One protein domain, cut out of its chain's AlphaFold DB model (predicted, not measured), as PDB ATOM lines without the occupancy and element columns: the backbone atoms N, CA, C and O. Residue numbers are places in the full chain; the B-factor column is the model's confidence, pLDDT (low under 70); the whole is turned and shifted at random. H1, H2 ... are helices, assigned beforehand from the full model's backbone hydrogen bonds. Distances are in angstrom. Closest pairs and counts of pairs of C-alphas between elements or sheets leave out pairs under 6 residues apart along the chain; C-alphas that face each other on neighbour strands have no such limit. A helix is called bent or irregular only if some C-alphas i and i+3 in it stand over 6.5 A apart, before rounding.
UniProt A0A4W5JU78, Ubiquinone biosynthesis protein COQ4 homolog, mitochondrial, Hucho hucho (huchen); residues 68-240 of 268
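What this domain is: This is residues 68 to 240 of the 268 residues of the protein "Ubiquinone biosynthesis protein COQ4 homolog, mitochondrial" of Hucho hucho (huchen) (UniProt A0A4W5JU78). The kinked helix H7 runs through the middle, with H3 crossing its first part and H6 crossing its last part. The hairpins H1-H2 and H8-H9 meet through H2 and H9 on one side of the domain, while H5 and H6 make a small lobe at the far end from H1. The printed part has 173 residues, with nine named helices, H1 to H9 in order, and no named strand; the class is all helix. It is compact, with a radius of gyration of the C-alphas of 16.6 A, and spans 51 by 48 by 27 A.

Where its parts are: Find C-alpha 76 at (64.541, 16.843, 29.829); from there H1 runs through residues 76 to 92, 24.1 A long. Next come H2, residues 97 to 107, H3, residues 109 to 120, H4, residues 123 to 131, H5, residues 142 to 147, and H6, residues 153 to 164. Look at C-alpha 180, (49.269, 22.354, 36.661), for the beginning of H7, residues 180 to 200, 29.8 A long; it has a kink of 45 degrees near residue 194. H8 holds residues 206 to 220, 20.2 A, and H9 residues 223 to 236, 20.7 A, ending at C-alpha 236, (45.563, -1.425, 8.081). H7 and H9 are irregular, but only just: C-alphas 191 and 194 are 7.0 A apart, and C-alphas 230 and 233 are 6.7 A apart.

How they stand to each other: Begin with H1, H2 and H9, an up and down bundle, each running against the one before it. H1 and H2 touch as a helical hairpin, closest at the C-alphas of Ser 86 and Met 99, 4.6 A. H9 touches H2 with residues 223 to 225 alone, closest at the C-alphas of Gly 104 and Met 224, 5.2 A. H8 and H9 form a helical hairpin at a shallow tilt of 22 degrees, with the C-alphas of Ala 217 and Cys 225 closest at 4.8 A. H7 touches H8 at a steep tilt of 46 degrees, opposite ways, the C-alphas of His 197 and Val 212 being closest at 6.6 A. H3 touches H7 about perpendicular, 80 degrees, closest at the C-alphas of Leu 112 and Leu 182, 5.9 A. H4 touches H3 only at the corner, with the C-alphas of Met 119 and Gly 125 closest at 4.1 A. H6 touches H7 at 88 degrees, about perpendicular, closest at the C-alphas of Tyr 157 and Thr 198, 5.6 A. H5 touches H6, closest at the C-alphas of Met 145 and Gly 154, 5.1 A. H1 and H7 are apart. Each O i to N i+4 pair is within hydrogen-bond range in H1, H2, H3, H4, H5, H6 and H8; H7 has 15 of 17 and H9 6 of 10.

The domain as a whole: The two C-alphas farthest apart are those of Ile 77 and Pro 149, 51.6 A. The printed part has no cut. The link from H6 to H7, residues 165 to 179, is long. Look for pLDDT under 70 at residues 235 to 240.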
ATOM      1  N   TYR A  68      50.690  19.007  41.182       91.88
ATOM      2  CA  TYR A  68      49.315  18.530  41.358       91.88
ATOM      3  C   TYR A  68      49.320  17.075  41.861       91.88
ATOM      4  O   TYR A  68      50.362  16.410  41.798       91.88
ATOM      5  N   PRO A  69      48.180  16.535  42.340       90.75
ATOM      6  CA  PRO A  69      48.111  15.164  42.840       90.75
ATOM      7  C   PRO A  69      48.563  14.137  41.791       90.75
ATOM      8  O   PRO A  69      47.968  14.032  40.719       90.75
ATOM      9  N   GLY A  70      49.603  13.363  42.106       90.88
ATOM     10  CA  GLY A  70      50.154  12.338  41.210       90.88
ATOM     11  C   GLY A  70      51.139  12.848  40.149       90.88
ATOM     12  O   GLY A  70      51.544  12.056  39.295       90.88
ATOM     13  N   HIS A  71      51.537  14.126  40.196       95.44
ATOM     14  CA  HIS A  71      52.612  14.668  39.358       95.44
ATOM     15  C   HIS A  71      53.949  13.972  39.657       95.44
ATOM     16  O   HIS A  71      54.329  13.795  40.813       95.44
ATOM     17  N   ILE A  72      54.656  13.589  38.596       94.25
ATOM     18  CA  ILE A  72      55.992  13.001  38.620       94.25
ATOM     19  C   ILE A  72      56.922  13.976  37.885       94.25
ATOM     20  O   ILE A  72      56.853  14.064  36.653       94.25
ATOM     21  N   PRO A  73      57.791  14.710  38.605       91.88
ATOM     22  CA  PRO A  73      58.722  15.634  37.976       91.88
ATOM     23  C   PRO A  73      59.711  14.865  37.098       91.88
ATOM     24  O   PRO A  73      60.231  13.818  37.484       91.88
ATOM     25  N   THR A  74      59.984  15.399  35.908       91.56
ATOM     26  CA  THR A  74      60.935  14.794  34.966       91.56
ATOM     27  C   THR A  74      61.914  15.831  34.450       91.56
ATOM     28  O   THR A  74      61.538  16.952  34.113       91.56
ATOM     29  N   ASN A  75      63.190  15.460  34.357       93.75
ATOM     30  CA  ASN A  75      64.169  16.280  33.650       93.75
ATOM     31  C   ASN A  75      64.052  16.075  32.119       93.75
ATOM     32  O   ASN A  75      63.428  15.106  31.673       93.75
ATOM     33  N   PRO A  76      64.661  16.942  31.286       94.44
ATOM     34  CA  PRO A  76      64.541  16.843  29.829       94.44
ATOM     35  C   PRO A  76      64.996  15.500  29.239       94.44
ATOM     36  O   PRO A  76      64.387  15.017  28.288       94.44
ATOM     37  N   ILE A  77      66.020  14.863  29.818       95.94
ATOM     38  CA  ILE A  77      66.527  13.562  29.354       95.94
ATOM     39  C   ILE A  77      65.527  12.455  29.691       95.94
ATOM     40  O   ILE A  77      65.167  11.667  28.820       95.94
ATOM     41  N   GLN A  78      65.031  12.415  30.930       95.69
ATOM     42  CA  GLN A  78      63.985  11.480  31.350       95.69
ATOM     43  C   GLN A  78      62.734  11.640  30.484       95.69
ATOM     44  O   GLN A  78      62.176  10.647  30.026       95.69
ATOM     45  N   LYS A  79      62.333  12.883  30.198       95.62
ATOM     46  CA  LYS A  79      61.189  13.180  29.334       95.62
ATOM     47  C   LYS A  79      61.406  12.699  27.901       95.62
ATOM     48  O   LYS A  79      60.506  12.088  27.334       95.62
ATOM     49  N   ALA A  80      62.598  12.911  27.342       96.19
ATOM     50  CA  ALA A  80      62.952  12.415  26.016       96.19
ATOM     51  C   ALA A  80      62.956  10.877  25.960       96.19
ATOM     52  O   ALA A  80      62.387  10.296  25.039       96.19
ATOM     53  N   LEU A  81      63.527  10.211  26.968       96.69
ATOM     54  CA  LEU A  81      63.521   8.749  27.068       96.69
ATOM     55  C   LEU A  81      62.098   8.193  27.195       96.69
ATOM     56  O   LEU A  81      61.760   7.225  26.515       96.69
ATOM     57  N   LEU A  82      61.248   8.825  28.011       95.81
ATOM     58  CA  LEU A  82      59.835   8.468  28.126       95.81
ATOM     59  C   LEU A  82      59.102   8.667  26.798       95.81
ATOM     60  O   LEU A  82      58.359   7.779  26.394       95.81
ATOM     61  N   ALA A  83      59.330   9.779  26.093       95.56
ATOM     62  CA  ALA A  83      58.727  10.040  24.785       95.56
ATOM     63  C   ALA A  83      59.116   8.973  23.753       95.56
ATOM     64  O   ALA A  83      58.250   8.408  23.091       95.56
ATOM     65  N   VAL A  84      60.408   8.647  23.649       95.12
ATOM     66  CA  VAL A  84      60.897   7.631  22.704       95.12
ATOM     67  C   VAL A  84      60.372   6.246  23.077       95.12
ATOM     68  O   VAL A  84      59.795   5.565  22.230       95.12
ATOM     69  N   GLY A  85      60.523   5.835  24.338       94.06
ATOM     70  CA  GLY A  85      60.100   4.511  24.797       94.06
ATOM     71  C   GLY A  85      58.594   4.297  24.660       94.06
ATOM     72  O   GLY A  85      58.158   3.273  24.134       94.06
ATOM     73  N   SER A  86      57.795   5.288  25.063       93.69
ATOM     74  CA  SER A  86      56.337   5.234  24.916       93.69
ATOM     75  C   SER A  86      55.891   5.314  23.457       93.69
ATOM     76  O   SER A  86      54.963   4.609  23.078       93.69
ATOM     77  N   GLY A  87      56.582   6.086  22.613       90.69
ATOM     78  CA  GLY A  87      56.323   6.141  21.176       90.69
ATOM     79  C   GLY A  87      56.554   4.803  20.482       90.69
ATOM     80  O   GLY A  87      55.677   4.323  19.767       90.69
ATOM     81  N   VAL A  88      57.694   4.155  20.742       90.31
ATOM     82  CA  VAL A  88      57.984   2.814  20.207       90.31
ATOM     83  C   VAL A  88      56.949   1.802  20.694       90.31
ATOM     84  O   VAL A  88      56.404   1.053  19.884       90.31
ATOM     85  N   ALA A  89      56.627   1.809  21.990       89.31
ATOM     86  CA  ALA A  89      55.647   0.888  22.554       89.31
ATOM     87  C   ALA A  89      54.234   1.109  21.983       89.31
ATOM     88  O   ALA A  89      53.568   0.138  21.636       89.31
ATOM     89  N   ALA A  90      53.802   2.363  21.814       87.25
ATOM     90  CA  ALA A  90      52.514   2.708  21.208       87.25
ATOM     91  C   ALA A  90      52.436   2.321  19.722       87.25
ATOM     92  O   ALA A  90      51.378   1.937  19.232       87.25
ATOM     93  N   LEU A  91      53.555   2.387  18.991       84.38
ATOM     94  CA  LEU A  91      53.617   1.906  17.610       84.38
ATOM     95  C   LEU A  91      53.579   0.382  17.521       84.38
ATOM     96  O   LEU A  91      53.009  -0.155  16.569       84.38
ATOM     97  N   GLN A  92      54.199  -0.314  18.476       85.25
ATOM     98  CA  GLN A  92      54.192  -1.774  18.560       85.25
ATOM     99  C   GLN A  92      52.812  -2.317  18.935       85.25
ATOM    100  O   GLN A  92      52.343  -3.252  18.278       85.25
ATOM    101  N   ASP A  93      52.165  -1.701  19.923       80.31
ATOM    102  CA  ASP A  93      50.828  -2.040  20.393       80.31
ATOM    103  C   ASP A  93      50.007  -0.762  20.672       80.31
ATOM    104  O   ASP A  93      50.152  -0.148  21.732       80.31
ATOM    105  N   PRO A  94      49.129  -0.344  19.742       74.69
ATOM    106  CA  PRO A  94      48.328   0.869  19.899       74.69
ATOM    107  C   PRO A  94      47.214   0.737  20.948       74.69
ATOM    108  O   PRO A  94      46.684   1.756  21.389       74.69
ATOM    109  N   TYR A  95      46.884  -0.484  21.388       77.12
ATOM    110  CA  TYR A  95      45.929  -0.714  22.479       77.12
ATOM    111  C   TYR A  95      46.560  -0.491  23.860       77.12
ATOM    112  O   TYR A  95      45.858  -0.435  24.872       77.12
ATOM    113  N   ARG A  96      47.880  -0.262  23.918       82.94
ATOM    114  CA  ARG A  96      48.563   0.272  25.102       82.94
ATOM    115  C   ARG A  96      48.281   1.760  25.270       82.94
ATOM    116  O   ARG A  96      49.130   2.625  25.040       82.94
ATOM    117  N   HIS A  97      47.058   2.058  25.706       85.50
ATOM    118  CA  HIS A  97      46.598   3.418  25.979       85.50
ATOM    119  C   HIS A  97      47.484   4.150  27.005       85.50
ATOM    120  O   HIS A  97      47.576   5.377  26.965       85.50
ATOM    121  N   ASP A  98      48.177   3.417  27.885       88.38
ATOM    122  CA  ASP A  98      49.198   3.933  28.806       88.38
ATOM    123  C   ASP A  98      50.376   4.559  28.069       88.38
ATOM    124  O   ASP A  98      50.791   5.671  28.391       88.38
ATOM    125  N   MET A  99      50.872   3.901  27.030       91.81
ATOM    126  CA  MET A  99      52.000   4.400  26.251       91.81
ATOM    127  C   MET A  99      51.591   5.571  25.358       91.81
ATOM    128  O   MET A  99      52.309   6.565  25.287       91.81
ATOM    129  N   VAL A 100      50.391   5.540  24.770       91.25
ATOM    130  CA  VAL A 100      49.848   6.695  24.026       91.25
ATOM    131  C   VAL A 100      49.674   7.912  24.944       91.25
ATOM    132  O   VAL A 100      49.994   9.040  24.567       91.25
ATOM    133  N   ALA A 101      49.211   7.687  26.176       92.81
ATOM    134  CA  ALA A 101      49.068   8.719  27.192       92.81
ATOM    135  C   ALA A 101      50.421   9.345  27.572       92.81
ATOM    136  O   ALA A 101      50.536  10.574  27.546       92.81
ATOM    137  N   VAL A 102      51.440   8.525  27.862       95.56
ATOM    138  CA  VAL A 102      52.801   8.994  28.187       95.56
ATOM    139  C   VAL A 102      53.422   9.749  27.016       95.56
ATOM    140  O   VAL A 102      53.952  10.847  27.212       95.56
ATOM    141  N   LEU A 103      53.305   9.221  25.796       95.56
ATOM    142  CA  LEU A 103      53.766   9.901  24.587       95.56
ATOM    143  C   LEU A 103      53.110  11.275  24.478       95.56
ATOM    144  O   LEU A 103      53.765  12.269  24.163       95.56
ATOM    145  N   GLY A 104      51.818  11.342  24.796       95.06
ATOM    146  CA  GLY A 104      51.081  12.583  24.744       95.06
ATOM    147  C   GLY A 104      51.571  13.647  25.724       95.06
ATOM    148  O   GLY A 104      51.782  14.797  25.344       95.06
ATOM    149  N   GLU A 105      51.806  13.261  26.974       96.81
ATOM    150  CA  GLU A 105      52.287  14.172  28.021       96.81
ATOM    151  C   GLU A 105      53.710  14.670  27.758       96.81
ATOM    152  O   GLU A 105      54.034  15.829  28.015       96.81
ATOM    153  N   THR A 106      54.562  13.790  27.237       96.56
ATOM    154  CA  THR A 106      55.996  14.059  27.073       96.56
ATOM    155  C   THR A 106      56.310  14.877  25.822       96.56
ATOM    156  O   THR A 106      57.295  15.613  25.813       96.56
ATOM    157  N   THR A 107      55.458  14.811  24.795       96.62
ATOM    158  CA  THR A 107      55.632  15.548  23.528       96.62
ATOM    159  C   THR A 107      54.706  16.758  23.387       96.62
ATOM    160  O   THR A 107      54.955  17.640  22.568       96.62
ATOM    161  N   GLY A 108      53.636  16.837  24.181       96.19
ATOM    162  CA  GLY A 108      52.548  17.793  23.976       96.19
ATOM    163  C   GLY A 108      52.805  19.228  24.432       96.19
ATOM    164  O   GLY A 108      51.941  20.065  24.208       96.19
ATOM    165  N   HIS A 109      53.939  19.552  25.060       96.81
ATOM    166  CA  HIS A 109      54.116  20.817  25.793       96.81
ATOM    167  C   HIS A 109      53.752  22.081  24.987       96.81
ATOM    168  O   HIS A 109      52.921  22.871  25.432       96.81
ATOM    169  N   LEU A 110      54.306  22.245  23.780       97.31
ATOM    170  CA  LEU A 110      54.037  23.422  22.936       97.31
ATOM    171  C   LEU A 110      52.585  23.471  22.434       97.31
ATOM    172  O   LEU A 110      51.967  24.539  22.399       97.31
ATOM    173  N   ALA A 111      52.022  22.314  22.077       96.50
ATOM    174  CA  ALA A 111      50.626  22.208  21.666       96.50
ATOM    175  C   ALA A 111      49.684  22.553  22.831       96.50
ATOM    176  O   ALA A 111      48.745  23.322  22.654       96.50
ATOM    177  N   LEU A 112      49.982  22.075  24.043       97.69
ATOM    178  CA  LEU A 112      49.221  22.384  25.254       97.69
ATOM    179  C   LEU A 112      49.272  23.872  25.602       97.69
ATOM    180  O   LEU A 112      48.237  24.430  25.954       97.69
ATOM    181  N   MET A 113      50.429  24.531  25.467       98.06
ATOM    182  CA  MET A 113      50.520  25.989  25.634       98.06
ATOM    183  C   MET A 113      49.612  26.715  24.642       98.06
ATOM    184  O   MET A 113      48.792  27.534  25.048       98.06
ATOM    185  N   THR A 114      49.696  26.346  23.363       97.06
ATOM    186  CA  THR A 114      48.869  26.934  22.299       97.06
ATOM    187  C   THR A 114      47.377  26.726  22.569       97.06
ATOM    188  O   THR A 114      46.579  27.648  22.403       97.06
ATOM    189  N   LEU A 115      46.980  25.527  23.005       95.94
ATOM    190  CA  LEU A 115      45.591  25.213  23.351       95.94
ATOM    191  C   LEU A 115      45.105  26.019  24.547       95.94
ATOM    192  O   LEU A 115      44.025  26.598  24.490       95.94
ATOM    193  N   ARG A 116      45.909  26.085  25.608       97.12
ATOM    194  CA  ARG A 116      45.609  26.863  26.810       97.12
ATOM    195  C   ARG A 116      45.417  28.339  26.471       97.12
ATOM    196  O   ARG A 116      44.454  28.942  26.934       97.12
ATOM    197  N   ASP A 117      46.274  28.905  25.627       97.50
ATOM    198  CA  ASP A 117      46.178  30.311  25.228       97.50
ATOM    199  C   ASP A 117      44.934  30.567  24.358       97.50
ATOM    200  O   ASP A 117      44.228  31.554  24.570       97.50
ATOM    201  N   ARG A 118      44.586  29.635  23.456       95.75
ATOM    202  CA  ARG A 118      43.316  29.678  22.707       95.75
ATOM    203  C   ARG A 118      42.100  29.603  23.629       95.75
ATOM    204  O   ARG A 118      41.164  30.368  23.438       95.75
ATOM    205  N   MET A 119      42.120  28.717  24.625       95.06
ATOM    206  CA  MET A 119      41.041  28.597  25.608       95.06
ATOM    207  C   MET A 119      40.893  29.875  26.435       95.06
ATOM    208  O   MET A 119      39.776  30.311  26.656       95.06
ATOM    209  N   ARG A 120      41.991  30.521  26.845       95.69
ATOM    210  CA  ARG A 120      41.937  31.811  27.559       95.69
ATOM    211  C   ARG A 120      41.369  32.948  26.711       95.69
ATOM    212  O   ARG A 120      40.755  33.853  27.262       95.69
ATOM    213  N   GLY A 121      41.597  32.911  25.399       94.44
ATOM    214  CA  GLY A 121      41.054  33.886  24.452       94.44
ATOM    215  C   GLY A 121      39.569  33.695  24.123       94.44
ATOM    216  O   GLY A 121      38.988  34.557  23.467       94.44
ATOM    217  N   ASP A 122      38.956  32.595  24.563       92.25
ATOM    218  CA  ASP A 122      37.546  32.281  24.348       92.25
ATOM    219  C   ASP A 122      36.765  32.386  25.674       92.25
ATOM    220  O   ASP A 122      37.211  31.823  26.674       92.25
ATOM    221  N   PRO A 123      35.606  33.072  25.734       93.62
ATOM    222  CA  PRO A 123      34.874  33.258  26.990       93.62
ATOM    223  C   PRO A 123      34.489  31.954  27.692       93.62
ATOM    224  O   PRO A 123      34.579  31.854  28.913       93.62
ATOM    225  N   GLU A 124      34.073  30.941  26.938       90.25
ATOM    226  CA  GLU A 124      33.669  29.658  27.507       90.25
ATOM    227  C   GLU A 124      34.904  28.789  27.803       90.25
ATOM    228  O   GLU A 124      34.941  28.067  28.803       90.25
ATOM    229  N   GLY A 125      35.981  28.945  27.025       91.94
ATOM    230  CA  GLY A 125      37.275  28.303  27.294       91.94
ATOM    231  C   GLY A 125      37.886  28.796  28.595       91.94
ATOM    232  O   GLY A 125      38.373  27.996  29.398       91.94
ATOM    233  N   TYR A 126      37.773  30.096  28.842       93.69
ATOM    234  CA  TYR A 126      38.163  30.737  30.084       93.69
ATOM    235  C   TYR A 126      37.352  30.199  31.269       93.69
ATOM    236  O   TYR A 126      37.935  29.853  32.300       93.69
ATOM    237  N   THR A 127      36.032  30.033  31.114       94.75
ATOM    238  CA  THR A 127      35.179  29.389  32.130       94.75
ATOM    239  C   THR A 127      35.645  27.965  32.421       94.75
ATOM    240  O   THR A 127      35.826  27.614  33.583       94.75
ATOM    241  N   ILE A 128      35.952  27.155  31.401       95.00
ATOM    242  CA  ILE A 128      36.465  25.788  31.598       95.00
ATOM    243  C   ILE A 128      37.808  25.761  32.333       95.00
ATOM    244  O   ILE A 128      38.030  24.866  33.153       95.00
ATOM    245  N   LEU A 129      38.717  26.692  32.037       95.00
ATOM    246  CA  LEU A 129      40.002  26.791  32.741       95.00
ATOM    247  C   LEU A 129      39.833  27.253  34.195       95.00
ATOM    248  O   LEU A 129      40.632  26.873  35.053       95.00
ATOM    249  N   THR A 130      38.788  28.037  34.467       94.69
ATOM    250  CA  THR A 130      38.476  28.574  35.797       94.69
ATOM    251  C   THR A 130      37.752  27.545  36.666       94.69
ATOM    252  O   THR A 130      38.221  27.216  37.752       94.69
ATOM    253  N   GLU A 131      36.629  27.004  36.189       94.88
ATOM    254  CA  GLU A 131      35.760  26.084  36.941       94.88
ATOM    255  C   GLU A 131      36.312  24.659  37.013       94.88
ATOM    256  O   GLU A 131      35.954  23.881  37.896       94.88
ATOM    257  N   ARG A 132      37.187  24.308  36.069       94.31
ATOM    258  CA  ARG A 132      37.851  23.005  35.976       94.31
ATOM    259  C   ARG A 132      36.908  21.786  36.009       94.31
ATOM    260  O   ARG A 132      37.196  20.819  36.724       94.31
ATOM    261  N   PRO A 133      35.804  21.775  35.233       94.62
ATOM    262  CA  PRO A 133      34.854  20.669  35.246       94.62
ATOM    263  C   PRO A 133      35.509  19.347  34.826       94.62
ATOM    264  O   PRO A 133      36.288  19.278  33.872       94.62
ATOM    265  N   ARG A 134      35.147  18.266  35.521       93.31
ATOM    266  CA  ARG A 134      35.651  16.905  35.281       93.31
ATOM    267  C   ARG A 134      34.550  16.024  34.715       93.31
ATOM    268  O   ARG A 134      33.425  16.102  35.192       93.31
ATOM    269  N   ILE A 135      34.870  15.191  33.725       90.81
ATOM    270  CA  ILE A 135      33.951  14.146  33.245       90.81
ATOM    271  C   ILE A 135      34.336  12.835  33.923       90.81
ATOM    272  O   ILE A 135      35.271  12.155  33.512       90.81
ATOM    273  N   ARG A 136      33.607  12.511  34.986       90.44
ATOM    274  CA  ARG A 136      33.724  11.276  35.768       90.44
ATOM    275  C   ARG A 136      32.372  10.614  35.915       90.44
ATOM    276  O   ARG A 136      31.344  11.291  35.826       90.44
ATOM    277  N   LEU A 137      32.360   9.331  36.253       89.69
ATOM    278  CA  LEU A 137      31.110   8.638  36.562       89.69
ATOM    279  C   LEU A 137      30.342   9.349  37.689       89.69
ATOM    280  O   LEU A 137      29.142   9.557  37.584       89.69
ATOM    281  N   SER A 138      31.058   9.826  38.713       89.62
ATOM    282  CA  SER A 138      30.480  10.551  39.855       89.62
ATOM    283  C   SER A 138      29.841  11.898  39.500       89.62
ATOM    284  O   SER A 138      29.088  12.447  40.297       89.62
ATOM    285  N   THR A 139      30.189  12.472  38.348       89.12
ATOM    286  CA  THR A 139      29.672  13.774  37.886       89.12
ATOM    287  C   THR A 139      28.543  13.634  36.867       89.12
ATOM    288  O   THR A 139      27.902  14.626  36.527       89.12
ATOM    289  N   LEU A 140      28.309  12.421  36.359       90.50
ATOM    290  CA  LEU A 140      27.292  12.136  35.356       90.50
ATOM    291  C   LEU A 140      26.056  11.523  36.015       90.50
ATOM    292  O   LEU A 140      26.146  10.574  36.787       90.50
ATOM    293  N   ASP A 141      24.882  12.033  35.654       93.38
ATOM    294  CA  ASP A 141      23.604  11.433  36.035       93.38
ATOM    295  C   ASP A 141      23.182  10.418  34.964       93.38
ATOM    296  O   ASP A 141      22.507  10.755  33.985       93.38
ATOM    297  N   LEU A 142      23.627   9.169  35.133       92.25
ATOM    298  CA  LEU A 142      23.354   8.096  34.176       92.25
ATOM    299  C   LEU A 142      21.857   7.796  34.043       92.25
ATOM    300  O   LEU A 142      21.385   7.527  32.941       92.25
ATOM    301  N   SER A 143      21.098   7.894  35.136       94.50
ATOM    302  CA  SER A 143      19.646   7.686  35.132       94.50
ATOM    303  C   SER A 143      18.953   8.727  34.258       94.50
ATOM    304  O   SER A 143      18.112   8.397  33.417       94.50
ATOM    305  N   LYS A 144      19.355   9.995  34.393       95.00
ATOM    306  CA  LYS A 144      18.865  11.067  33.528       95.00
ATOM    307  C   LYS A 144      19.287  10.849  32.083       95.00
ATOM    308  O   LYS A 144      18.433  10.963  31.208       95.00
ATOM    309  N   MET A 145      20.546  10.502  31.820       95.06
ATOM    310  CA  MET A 145      21.027  10.208  30.464       95.06
ATOM    311  C   MET A 145      20.242   9.065  29.808       95.06
ATOM    312  O   MET A 145      19.864   9.179  28.644       95.06
ATOM    313  N   ALA A 146      19.917   8.017  30.568       95.81
ATOM    314  CA  ALA A 146      19.106   6.901  30.102       95.81
ATOM    315  C   ALA A 146      17.679   7.327  29.733       95.81
ATOM    316  O   ALA A 146      17.121   6.793  28.779       95.81
ATOM    317  N   SER A 147      17.113   8.299  30.457       96.62
ATOM    318  CA  SER A 147      15.768   8.832  30.205       96.62
ATOM    319  C   SER A 147      15.675   9.803  29.020       96.62
ATOM    320  O   SER A 147      14.569  10.153  28.601       96.62
ATOM    321  N   LEU A 148      16.810  10.272  28.486       95.88
ATOM    322  CA  LEU A 148      16.811  11.197  27.359       95.88
ATOM    323  C   LEU A 148      16.339  10.497  26.067       95.88
ATOM    324  O   LEU A 148      16.578   9.300  25.897       95.88
ATOM    325  N   PRO A 149      15.721  11.232  25.123       96.56
ATOM    326  CA  PRO A 149      15.301  10.667  23.842       96.56
ATOM    327  C   PRO A 149      16.470  10.061  23.057       96.56
ATOM    328  O   PRO A 149      17.587  10.591  23.092       96.56
ATOM    329  N   ASP A 150      16.198   9.003  22.291       94.88
ATOM    330  CA  ASP A 150      17.162   8.440  21.341       94.88
ATOM    331  C   ASP A 150      17.645   9.502  20.337       94.88
ATOM    332  O   ASP A 150      16.901  10.403  19.934       94.88
ATOM    333  N   GLY A 151      18.925   9.430  19.969       91.44
ATOM    334  CA  GLY A 151      19.595  10.435  19.144       91.44
ATOM    335  C   GLY A 151      19.969  11.730  19.879       91.44
ATOM    336  O   GLY A 151      20.584  12.613  19.277       91.44
ATOM    337  N   SER A 152      19.627  11.879  21.164       94.62
ATOM    338  CA  SER A 152      20.217  12.929  21.998       94.62
ATOM    339  C   SER A 152      21.644  12.556  22.403       94.62
ATOM    340  O   SER A 152      21.950  11.392  22.644       94.62
ATOM    341  N   PHE A 153      22.519  13.552  22.534       94.00
ATOM    342  CA  PHE A 153      23.934  13.299  22.813       94.00
ATOM    343  C   PHE A 153      24.163  12.523  24.119       94.00
ATOM    344  O   PHE A 153      24.947  11.585  24.142       94.00
ATOM    345  N   GLY A 154      23.444  12.866  25.194       93.56
ATOM    346  CA  GLY A 154      23.570  12.154  26.469       93.56
ATOM    347  C   GLY A 154      23.106  10.694  26.394       93.56
ATOM    348  O   GLY A 154      23.747   9.830  26.985       93.56
ATOM    349  N   ARG A 155      22.037  10.409  25.636       96.31
ATOM    350  CA  ARG A 155      21.540   9.042  25.418       96.31
ATOM    351  C   ARG A 155      22.527   8.210  24.602       96.31
ATOM    352  O   ARG A 155      22.822   7.081  24.976       96.31
ATOM    353  N   GLU A 156      23.052   8.777  23.520       96.88
ATOM    354  CA  GLU A 156      24.022   8.090  22.663       96.88
ATOM    355  C   GLU A 156      25.382   7.927  23.349       96.88
ATOM    356  O   GLU A 156      26.031   6.904  23.165       96.88
ATOM    357  N   TYR A 157      25.793   8.871  24.204       95.81
ATOM    358  CA  TYR A 157      27.020   8.715  24.986       95.81
ATOM    359  C   TYR A 157      26.895   7.583  26.006       95.81
ATOM    360  O   TYR A 157      27.812   6.779  26.139       95.81
ATOM    361  N   LEU A 158      25.748   7.470  26.689       96.19
ATOM    362  CA  LEU A 158      25.497   6.332  27.574       96.19
ATOM    363  C   LEU A 158      25.581   5.004  26.808       96.19
ATOM    364  O   LEU A 158      26.290   4.102  27.240       96.19
ATOM    365  N   ARG A 159      24.929   4.922  25.639       96.25
ATOM    366  CA  ARG A 159      24.990   3.743  24.765       96.25
ATOM    367  C   ARG A 159      26.425   3.421  24.341       96.25
ATOM    368  O   ARG A 159      26.833   2.272  24.417       96.25
ATOM    369  N   PHE A 160      27.215   4.431  23.971       95.31
ATOM    370  CA  PHE A 160      28.629   4.253  23.638       95.31
ATOM    371  C   PHE A 160      29.421   3.628  24.797       95.31
ATOM    372  O   PHE A 160      30.196   2.697  24.568       95.31
ATOM    373  N   LEU A 161      29.229   4.113  26.029       94.50
ATOM    374  CA  LEU A 161      29.898   3.562  27.213       94.50
ATOM    375  C   LEU A 161      29.507   2.093  27.449       94.50
ATOM    376  O   LEU A 161      30.377   1.261  27.713       94.50
ATOM    377  N   GLU A 162      28.217   1.770  27.314       94.50
ATOM    378  CA  GLU A 162      27.671   0.415  27.483       94.50
ATOM    379  C   GLU A 162      28.189  -0.557  26.410       94.50
ATOM    380  O   GLU A 162      28.732  -1.614  26.746       94.50
ATOM    381  N   ASP A 163      28.093  -0.178  25.133       94.69
ATOM    382  CA  ASP A 163      28.475  -1.013  23.987       94.69
ATOM    383  C   ASP A 163      29.974  -1.338  23.991       94.69
ATOM    384  O   ASP A 163      30.382  -2.469  23.716       94.69
ATOM    385  N   ASN A 164      30.804  -0.356  24.355       91.56
ATOM    386  CA  ASN A 164      32.257  -0.516  24.415       91.56
ATOM    387  C   ASN A 164      32.748  -1.048  25.770       91.56
ATOM    388  O   ASN A 164      33.933  -1.348  25.907       91.56
ATOM    389  N   ARG A 165      31.858  -1.194  26.762       92.00
ATOM    390  CA  ARG A 165      32.180  -1.622  28.137       92.00
ATOM    391  C   ARG A 165      33.276  -0.768  28.781       92.00
ATOM    392  O   ARG A 165      34.161  -1.284  29.466       92.00
ATOM    393  N   VAL A 166      33.213   0.542  28.557       90.44
ATOM    394  CA  VAL A 166      34.159   1.523  29.100       90.44
ATOM    395  C   VAL A 166      33.474   2.443  30.105       90.44
ATOM    396  O   VAL A 166      32.261   2.632  30.094       90.44
ATOM    397  N   THR A 167      34.270   3.036  30.990       91.12
ATOM    398  CA  THR A 167      33.817   4.048  31.952       91.12
ATOM    399  C   THR A 167      34.643   5.322  31.780       91.12
ATOM    400  O   THR A 167      35.848   5.208  31.526       91.12
ATOM    401  N   PRO A 168      34.063   6.525  31.970       88.44
ATOM    402  CA  PRO A 168      34.826   7.774  31.958       88.44
ATOM    403  C   PRO A 168      36.022   7.760  32.924       88.44
ATOM    404  O   PRO A 168      37.064   8.349  32.645       88.44
ATOM    405  N   ASP A 169      35.907   7.016  34.028       89.00
ATOM    406  CA  ASP A 169      36.946   6.917  35.059       89.00
ATOM    407  C   ASP A 169      38.140   6.034  34.645       89.00
ATOM    408  O   ASP A 169      39.166   6.023  35.322       89.00
ATOM    409  N   SER A 170      38.045   5.309  33.524       85.06
ATOM    410  CA  SER A 170      39.148   4.491  32.994       85.06
ATOM    411  C   SER A 170      40.302   5.335  32.437       85.06
ATOM    412  O   SER A 170      41.413   4.835  32.235       85.06
ATOM    413  N   ARG A 171      40.069   6.633  32.202       89.00
ATOM    414  CA  ARG A 171      41.065   7.561  31.667       89.00
ATOM    415  C   ARG A 171      42.132   7.862  32.719       89.00
ATOM    416  O   ARG A 171      41.863   8.454  33.759       89.00
ATOM    417  N   MET A 172      43.381   7.503  32.419       89.12
ATOM    418  CA  MET A 172      44.502   7.741  33.331       89.12
ATOM    419  C   MET A 172      44.722   9.224  33.617       89.12
ATOM    420  O   MET A 172      44.742  10.058  32.703       89.12
ATOM    421  N   ASN A 173      45.001   9.508  34.889       93.88
ATOM    422  CA  ASN A 173      45.463  10.816  35.330       93.88
ATOM    423  C   ASN A 173      46.794  11.183  34.655       93.88
ATOM    424  O   ASN A 173      47.663  10.326  34.477       93.88
ATOM    425  N   VAL A 174      46.938  12.452  34.280       96.50
ATOM    426  CA  VAL A 174      48.197  13.047  33.802       96.50
ATOM    427  C   VAL A 174      49.258  13.005  34.908       96.50
ATOM    428  O   VAL A 174      48.909  13.134  36.079       96.50
ATOM    429  N   LYS A 175      50.534  12.792  34.552       95.50
ATOM    430  CA  LYS A 175      51.646  12.625  35.511       95.50
ATOM    431  C   LYS A 175      52.905  13.426  35.167       95.50
ATOM    432  O   LYS A 175      53.572  13.903  36.068       95.50
ATOM    433  N   PHE A 176      53.248  13.576  33.895       96.25
ATOM    434  CA  PHE A 176      54.543  14.033  33.374       96.25
ATOM    435  C   PHE A 176      54.490  15.434  32.733       96.25
ATOM    436  O   PHE A 176      55.424  15.860  32.041       96.25
ATOM    437  N   VAL A 177      53.386  16.160  32.929       96.56
ATOM    438  CA  VAL A 177      53.254  17.562  32.506       96.56
ATOM    439  C   VAL A 177      53.669  18.461  33.666       96.56
ATOM    440  O   VAL A 177      52.996  18.477  34.690       96.56
ATOM    441  N   ASP A 178      54.745  19.231  33.496       94.69
ATOM    442  CA  ASP A 178      55.331  20.079  34.551       94.69
ATOM    443  C   ASP A 178      54.682  21.473  34.624       94.69
ATOM    444  O   ASP A 178      55.346  22.501  34.742       94.69
ATOM    445  N   ASN A 179      53.359  21.522  34.495       95.81
ATOM    446  CA  ASN A 179      52.555  22.716  34.721       95.81
ATOM    447  C   ASN A 179      51.123  22.285  35.039       95.81
ATOM    448  O   ASN A 179      50.532  21.521  34.279       95.81
ATOM    449  N   GLU A 180      50.572  22.778  36.142       96.25
ATOM    450  CA  GLU A 180      49.269  22.354  36.661       96.25
ATOM    451  C   GLU A 180      48.109  22.660  35.694       96.25
ATOM    452  O   GLU A 180      47.283  21.791  35.408       96.25
ATOM    453  N   GLU A 181      48.085  23.852  35.098       96.69
ATOM    454  CA  GLU A 181      47.029  24.247  34.164       96.69
ATOM    455  C   GLU A 181      47.150  23.488  32.832       96.69
ATOM    456  O   GLU A 181      46.149  23.019  32.289       96.69
ATOM    457  N   LEU A 182      48.373  23.284  32.320       98.00
ATOM    458  CA  LEU A 182      48.587  22.457  31.123       98.00
ATOM    459  C   LEU A 182      48.243  20.985  31.379       98.00
ATOM    460  O   LEU A 182      47.730  20.313  30.484       98.00
ATOM    461  N   ALA A 183      48.501  20.482  32.589       97.81
ATOM    462  CA  ALA A 183      48.107  19.138  32.989       97.81
ATOM    463  C   ALA A 183      46.582  19.003  32.996       97.81
ATOM    464  O   ALA A 183      46.055  18.007  32.502       97.81
ATOM    465  N   TYR A 184      45.865  20.032  33.460       97.50
ATOM    466  CA  TYR A 184      44.411  20.082  33.354       97.50
ATOM    467  C   TYR A 184      43.929  20.082  31.896       97.50
ATOM    468  O   TYR A 184      43.054  19.284  31.563       97.50
ATOM    469  N   VAL A 185      44.527  20.882  31.006       97.69
ATOM    470  CA  VAL A 185      44.180  20.885  29.567       97.69
ATOM    471  C   VAL A 185      44.417  19.510  28.934       97.69
ATOM    472  O   VAL A 185      43.541  18.983  28.246       97.69
ATOM    473  N   MET A 186      45.563  18.883  29.217       97.69
ATOM    474  CA  MET A 186      45.883  17.535  28.734       97.69
ATOM    475  C   MET A 186      44.897  16.491  29.265       97.69
ATOM    476  O   MET A 186      44.464  15.589  28.548       97.69
ATOM    477  N   GLN A 187      44.512  16.612  30.531       96.94
ATOM    478  CA  GLN A 187      43.559  15.706  31.144       96.94
ATOM    479  C   GLN A 187      42.151  15.894  30.576       96.94
ATOM    480  O   GLN A 187      41.458  14.909  30.330       96.94
ATOM    481  N   ARG A 188      41.744  17.139  30.323       95.38
ATOM    482  CA  ARG A 188      40.470  17.451  29.680       95.38
ATOM    483  C   ARG A 188      40.408  16.848  28.280       95.38
ATOM    484  O   ARG A 188      39.399  16.244  27.945       95.38
ATOM    485  N   TYR A 189      41.497  16.931  27.512       95.75
ATOM    486  CA  TYR A 189      41.631  16.246  26.223       95.75
ATOM    487  C   TYR A 189      41.355  14.731  26.334       95.75
ATOM    488  O   TYR A 189      40.603  14.187  25.531       95.75
ATOM    489  N   ARG A 190      41.887  14.053  27.361       95.19
ATOM    490  CA  ARG A 190      41.624  12.615  27.574       95.19
ATOM    491  C   ARG A 190      40.168  12.314  27.880       95.19
ATOM    492  O   ARG A 190      39.637  11.330  27.384       95.19
ATOM    493  N   GLU A 191      39.554  13.133  28.725       94.50
ATOM    494  CA  GLU A 191      38.171  12.946  29.168       94.50
ATOM    495  C   GLU A 191      37.158  13.120  28.034       94.50
ATOM    496  O   GLU A 191      36.107  12.487  28.039       94.50
ATOM    497  N   VAL A 192      37.462  13.974  27.056       94.62
ATOM    498  CA  VAL A 192      36.536  14.276  25.955       94.62
ATOM    499  C   VAL A 192      36.686  13.324  24.772       94.62
ATOM    500  O   VAL A 192      35.854  13.348  23.877       94.62
ATOM    501  N   HIS A 193      37.705  12.470  24.750       94.81
ATOM    502  CA  HIS A 193      37.952  11.546  23.643       94.81
ATOM    503  C   HIS A 193      36.754  10.610  23.369       94.81
ATOM    504  O   HIS A 193      36.289  10.523  22.236       94.81
ATOM    505  N   ASP A 194      36.179   9.991  24.404       93.81
ATOM    506  CA  ASP A 194      34.994   9.122  24.259       93.81
ATOM    507  C   ASP A 194      33.747   9.905  23.806       93.81
ATOM    508  O   ASP A 194      32.911   9.424  23.035       93.81
ATOM    509  N   LEU A 195      33.655  11.172  24.226       94.62
ATOM    510  CA  LEU A 195      32.627  12.094  23.746       94.62
ATOM    511  C   LEU A 195      32.792  12.386  22.250       94.62
ATOM    512  O   LEU A 195      31.788  12.525  21.554       94.62
ATOM    513  N   LEU A 196      34.028  12.459  21.741       95.38
ATOM    514  CA  LEU A 196      34.301  12.674  20.318       95.38
ATOM    515  C   LEU A 196      33.906  11.463  19.474       95.38
ATOM    516  O   LEU A 196      33.296  11.657  18.424       95.38
ATOM    517  N   HIS A 197      34.162  10.237  19.944       95.69
ATOM    518  CA  HIS A 197      33.641   9.032  19.289       95.69
ATOM    519  C   HIS A 197      32.118   9.086  19.151       95.69
ATOM    520  O   HIS A 197      31.585   8.893  18.058       95.69
ATOM    521  N   THR A 198      31.425   9.442  20.234       94.81
ATOM    522  CA  THR A 198      29.960   9.574  20.241       94.81
ATOM    523  C   THR A 198      29.483  10.683  19.302       94.81
ATOM    524  O   THR A 198      28.562  10.483  18.515       94.81
ATOM    525  N   LEU A 199      30.111  11.860  19.363       94.19
ATOM    526  CA  LEU A 199      29.717  13.027  18.572       94.19
ATOM    527  C   LEU A 199      29.900  12.791  17.068       94.19
ATOM    528  O   LEU A 199      29.093  13.265  16.271       94.19
ATOM    529  N   LEU A 200      30.967  12.083  16.692       92.31
ATOM    530  CA  LEU A 200      31.306  11.780  15.303       92.31
ATOM    531  C   LEU A 200      30.649  10.486  14.799       92.31
ATOM    532  O   LEU A 200      30.711  10.213  13.603       92.31
ATOM    533  N   GLY A 201      30.035   9.693  15.684       92.00
ATOM    534  CA  GLY A 201      29.492   8.376  15.349       92.00
ATOM    535  C   GLY A 201      30.572   7.377  14.918       92.00
ATOM    536  O   GLY A 201      30.302   6.505  14.096       92.00
ATOM    537  N   MET A 202      31.801   7.532  15.420       93.88
ATOM    538  CA  MET A 202      32.937   6.687  15.046       93.88
ATOM    539  C   MET A 202      33.093   5.519  16.029       93.88
ATOM    540  O   MET A 202      33.178   5.757  17.237       93.88
ATOM    541  N   PRO A 203      33.189   4.265  15.550       92.62
ATOM    542  CA  PRO A 203      33.447   3.114  16.413       92.62
ATOM    543  C   PRO A 203      34.872   3.151  16.992       92.62
ATOM    544  O   PRO A 203      35.733   3.884  16.512       92.62
ATOM    545  N   THR A 204      35.153   2.304  17.979       91.94
ATOM    546  CA  THR A 204      36.483   2.123  18.609       91.94
ATOM    547  C   THR A 204      37.359   1.091  17.877       91.94
ATOM    548  O   THR A 204      38.310   0.528  18.420       91.94
ATOM    549  N   ASN A 205      37.034   0.793  16.614       90.12
ATOM    550  CA  ASN A 205      37.901  -0.011  15.757       90.12
ATOM    551  C   ASN A 205      39.052   0.849  15.206       90.12
ATOM    552  O   ASN A 205      39.015   2.074  15.276       90.12
ATOM    553  N   MET A 206      40.068   0.219  14.610       88.19
ATOM    554  CA  MET A 206      41.263   0.928  14.128       88.19
ATOM    555  C   MET A 206      40.947   2.099  13.178       88.19
ATOM    556  O   MET A 206      41.588   3.142  13.258       88.19
ATOM    557  N   LEU A 207      39.963   1.945  12.285       89.44
ATOM    558  CA  LEU A 207      39.585   3.006  11.349       89.44
ATOM    559  C   LEU A 207      38.915   4.181  12.073       89.44
ATOM    560  O   LEU A 207      39.261   5.333  11.815       89.44
ATOM    561  N   GLY A 208      37.990   3.892  12.990       91.12
ATOM    562  CA  GLY A 208      37.317   4.909  13.792       91.12
ATOM    563  C   GLY A 208      38.277   5.653  14.721       91.12
ATOM    564  O   GLY A 208      38.232   6.879  14.776       91.12
ATOM    565  N   GLU A 209      39.226   4.949  15.343       91.81
ATOM    566  CA  GLU A 209      40.317   5.557  16.118       91.81
ATOM    567  C   GLU A 209      41.159   6.507  15.261       91.81
ATOM    568  O   GLU A 209      41.391   7.651  15.643       91.81
ATOM    569  N   VAL A 210      41.576   6.088  14.060       91.56
ATOM    570  CA  VAL A 210      42.338   6.951  13.140       91.56
ATOM    571  C   VAL A 210      41.529   8.182  12.723       91.56
ATOM    572  O   VAL A 210      42.078   9.286  12.678       91.56
ATOM    573  N   ALA A 211      40.231   8.028  12.453       93.06
ATOM    574  CA  ALA A 211      39.352   9.142  12.105       93.06
ATOM    575  C   ALA A 211      39.225  10.153  13.259       93.06
ATOM    576  O   ALA A 211      39.398  11.359  13.054       93.06
ATOM    577  N   VAL A 212      39.003   9.670  14.486       94.38
ATOM    578  CA  VAL A 212      38.981  10.519  15.687       94.38
ATOM    579  C   VAL A 212      40.343  11.175  15.907       94.38
ATOM    580  O   VAL A 212      40.394  12.371  16.186       94.38
ATOM    581  N   LYS A 213      41.457  10.467  15.686       94.12
ATOM    582  CA  LYS A 213      42.810  11.039  15.796       94.12
ATOM    583  C   LYS A 213      43.066  12.155  14.792       94.12
ATOM    584  O   LYS A 213      43.690  13.142  15.167       94.12
ATOM    585  N   TRP A 214      42.563  12.057  13.561       94.50
ATOM    586  CA  TRP A 214      42.628  13.161  12.596       94.50
ATOM    587  C   TRP A 214      41.854  14.386  13.075       94.50
ATOM    588  O   TRP A 214      42.368  15.507  13.013       94.50
ATOM    589  N   PHE A 215      40.643  14.176  13.597       94.62
ATOM    590  CA  PHE A 215      39.850  15.256  14.173       94.62
ATOM    591  C   PHE A 215      40.579  15.903  15.360       94.62
ATOM    592  O   PHE A 215      40.764  17.119  15.389       94.62
ATOM    593  N   GLU A 216      41.071  15.097  16.300       94.62
ATOM    594  CA  GLU A 216      41.852  15.562  17.446       94.62
ATOM    595  C   GLU A 216      43.117  16.302  17.009       94.62
ATOM    596  O   GLU A 216      43.400  17.375  17.536       94.62
ATOM    597  N   ALA A 217      43.862  15.783  16.032       94.00
ATOM    598  CA  ALA A 217      45.076  16.403  15.510       94.00
ATOM    599  C   ALA A 217      44.795  17.801  14.946       94.00
ATOM    600  O   ALA A 217      45.517  18.745  15.268       94.00
ATOM    601  N   ALA A 218      43.713  17.952  14.177       93.31
ATOM    602  CA  ALA A 218      43.314  19.235  13.610       93.31
ATOM    603  C   ALA A 218      42.920  20.264  14.685       93.31
ATOM    604  O   ALA A 218      43.241  21.444  14.552       93.31
ATOM    605  N   GLN A 219      42.244  19.832  15.756       90.06
ATOM    606  CA  GLN A 219      41.805  20.732  16.829       90.06
ATOM    607  C   GLN A 219      42.938  21.088  17.799       90.06
ATOM    608  O   GLN A 219      43.095  22.242  18.201       90.06
ATOM    609  N   THR A 220      43.727  20.087  18.181       93.44
ATOM    610  CA  THR A 220      44.653  20.173  19.316       93.44
ATOM    611  C   THR A 220      46.093  20.463  18.905       93.44
ATOM    612  O   THR A 220      46.849  21.031  19.688       93.44
ATOM    613  N   GLY A 221      46.502  20.067  17.694       94.44
ATOM    614  CA  GLY A 221      47.906  20.116  17.263       94.44
ATOM    615  C   GLY A 221      48.835  19.215  18.085       94.44
ATOM    616  O   GLY A 221      50.055  19.330  18.006       94.44
ATOM    617  N   LEU A 222      48.267  18.339  18.910       96.06
ATOM    618  CA  LEU A 222      49.001  17.469  19.802       96.06
ATOM    619  C   LEU A 222      49.800  16.416  18.994       96.06
ATOM    620  O   LEU A 222      49.200  15.694  18.189       96.06
ATOM    621  N   PRO A 223      51.126  16.266  19.207       95.94
ATOM    622  CA  PRO A 223      51.951  15.387  18.375       95.94
ATOM    623  C   PRO A 223      51.506  13.925  18.366       95.94
ATOM    624  O   PRO A 223      51.525  13.291  17.317       95.94
ATOM    625  N   MET A 224      51.045  13.385  19.497       94.56
ATOM    626  CA  MET A 224      50.578  11.997  19.564       94.56
ATOM    627  C   MET A 224      49.287  11.763  18.761       94.56
ATOM    628  O   MET A 224      49.111  10.680  18.210       94.56
ATOM    629  N   CYS A 225      48.423  12.776  18.618       94.31
ATOM    630  CA  CYS A 225      47.256  12.714  17.737       94.31
ATOM    631  C   CYS A 225      47.687  12.688  16.272       94.31
ATOM    632  O   CYS A 225      47.224  11.839  15.518       94.31
ATOM    633  N   ILE A 226      48.611  13.578  15.890       94.44
ATOM    634  CA  ILE A 226      49.147  13.658  14.523       94.44
ATOM    635  C   ILE A 226      49.830  12.339  14.143       94.44
ATOM    636  O   ILE A 226      49.552  11.777  13.088       94.44
ATOM    637  N   LEU A 227      50.689  11.816  15.022       91.75
ATOM    638  CA  LEU A 227      51.384  10.547  14.811       91.75
ATOM    639  C   LEU A 227      50.405   9.371  14.752       91.75
ATOM    640  O   LEU A 227      50.527   8.540  13.860       91.75
ATOM    641  N   GLY A 228      49.417   9.312  15.650       89.44
ATOM    642  CA  GLY A 228      48.387   8.270  15.626       89.44
ATOM    643  C   GLY A 228      47.557   8.294  14.340       89.44
ATOM    644  O   GLY A 228      47.329   7.250  13.733       89.44
ATOM    645  N   ALA A 229      47.181   9.487  13.879       89.62
ATOM    646  CA  ALA A 229      46.434   9.686  12.642       89.62
ATOM    647  C   ALA A 229      47.248   9.306  11.391       89.62
ATOM    648  O   ALA A 229      46.721   8.681  10.470       89.62
ATOM    649  N   ALA A 230      48.538   9.653  11.364       88.88
ATOM    650  CA  ALA A 230      49.424   9.392  10.232       88.88
ATOM    651  C   ALA A 230      49.918   7.937  10.170       88.88
ATOM    652  O   ALA A 230      50.040   7.373   9.084       88.88
ATOM    653  N   LEU A 231      50.209   7.322  11.321       86.81
ATOM    654  CA  LEU A 231      50.835   5.998  11.401       86.81
ATOM    655  C   LEU A 231      49.827   4.863  11.631       86.81
ATOM    656  O   LEU A 231      50.123   3.721  11.282       86.81
ATOM    657  N   GLY A 232      48.626   5.148  12.146       82.06
ATOM    658  CA  GLY A 232      47.554   4.155  12.295       82.06
ATOM    659  C   GLY A 232      47.192   3.416  10.991       82.06
ATOM    660  O   GLY A 232      47.123   2.183  11.003       82.06
ATOM    661  N   PRO A 233      47.073   4.105   9.837       81.31
ATOM    662  CA  PRO A 233      46.849   3.475   8.531       81.31
ATOM    663  C   PRO A 233      47.893   2.429   8.109       81.31
ATOM    664  O   PRO A 233      47.558   1.467   7.417       81.31
ATOM    665  N   LEU A 234      49.151   2.557   8.549       74.75
ATOM    666  CA  LEU A 234      50.216   1.607   8.192       74.75
ATOM    667  C   LEU A 234      49.929   0.190   8.725       74.75
ATOM    668  O   LEU A 234      50.375  -0.801   8.149       74.75
ATOM    669  N   ARG A 235      49.127   0.068   9.792       61.66
ATOM    670  CA  ARG A 235      48.669  -1.216  10.349       61.66
ATOM    671  C   ARG A 235      47.450  -1.793   9.622       61.66
ATOM    672  O   ARG A 235      47.257  -3.003   9.659       61.66
ATOM    673  N   LEU A 236      46.661  -0.963   8.940       58.12
ATOM    674  CA  LEU A 236      45.563  -1.425   8.081       58.12
ATOM    675  C   LEU A 236      46.114  -2.063   6.798       58.12
ATOM    676  O   LEU A 236      45.670  -3.133   6.387       58.12
ATOM    677  N   SER A 237      47.166  -1.463   6.232       50.47
ATOM    678  CA  SER A 237      47.820  -1.944   5.007       50.47
ATOM    679  C   SER A 237      48.577  -3.270   5.168       50.47
ATOM    680  O   SER A 237      48.980  -3.857   4.171       50.47
ATOM    681  N   THR A 238      48.800  -3.752   6.395       42.81
ATOM    682  CA  THR A 238      49.546  -5.001   6.648       42.81
ATOM    683  C   THR A 238      48.650  -6.228   6.827       42.81
ATOM    684  O   THR A 238      49.173  -7.332   6.951       42.81
ATOM    685  N   ARG A 239      47.314  -6.070   6.813       45.47
ATOM    686  CA  ARG A 239      46.354  -7.194   6.896       45.47
ATOM    687  C   ARG A 239      45.518  -7.415   5.630       45.47
ATOM    688  O   ARG A 239      45.006  -8.513   5.458       45.47
ATOM    689  N   CYS A 240      45.452  -6.439   4.726       40.16
ATOM    690  CA  CYS A 240      44.929  -6.614   3.370       40.16
ATOM    691  C   CYS A 240      46.070  -6.411   2.361       40.16
ATOM    692  O   CYS A 240      46.508  -5.283   2.193       40.16
TER     693      CYS A 240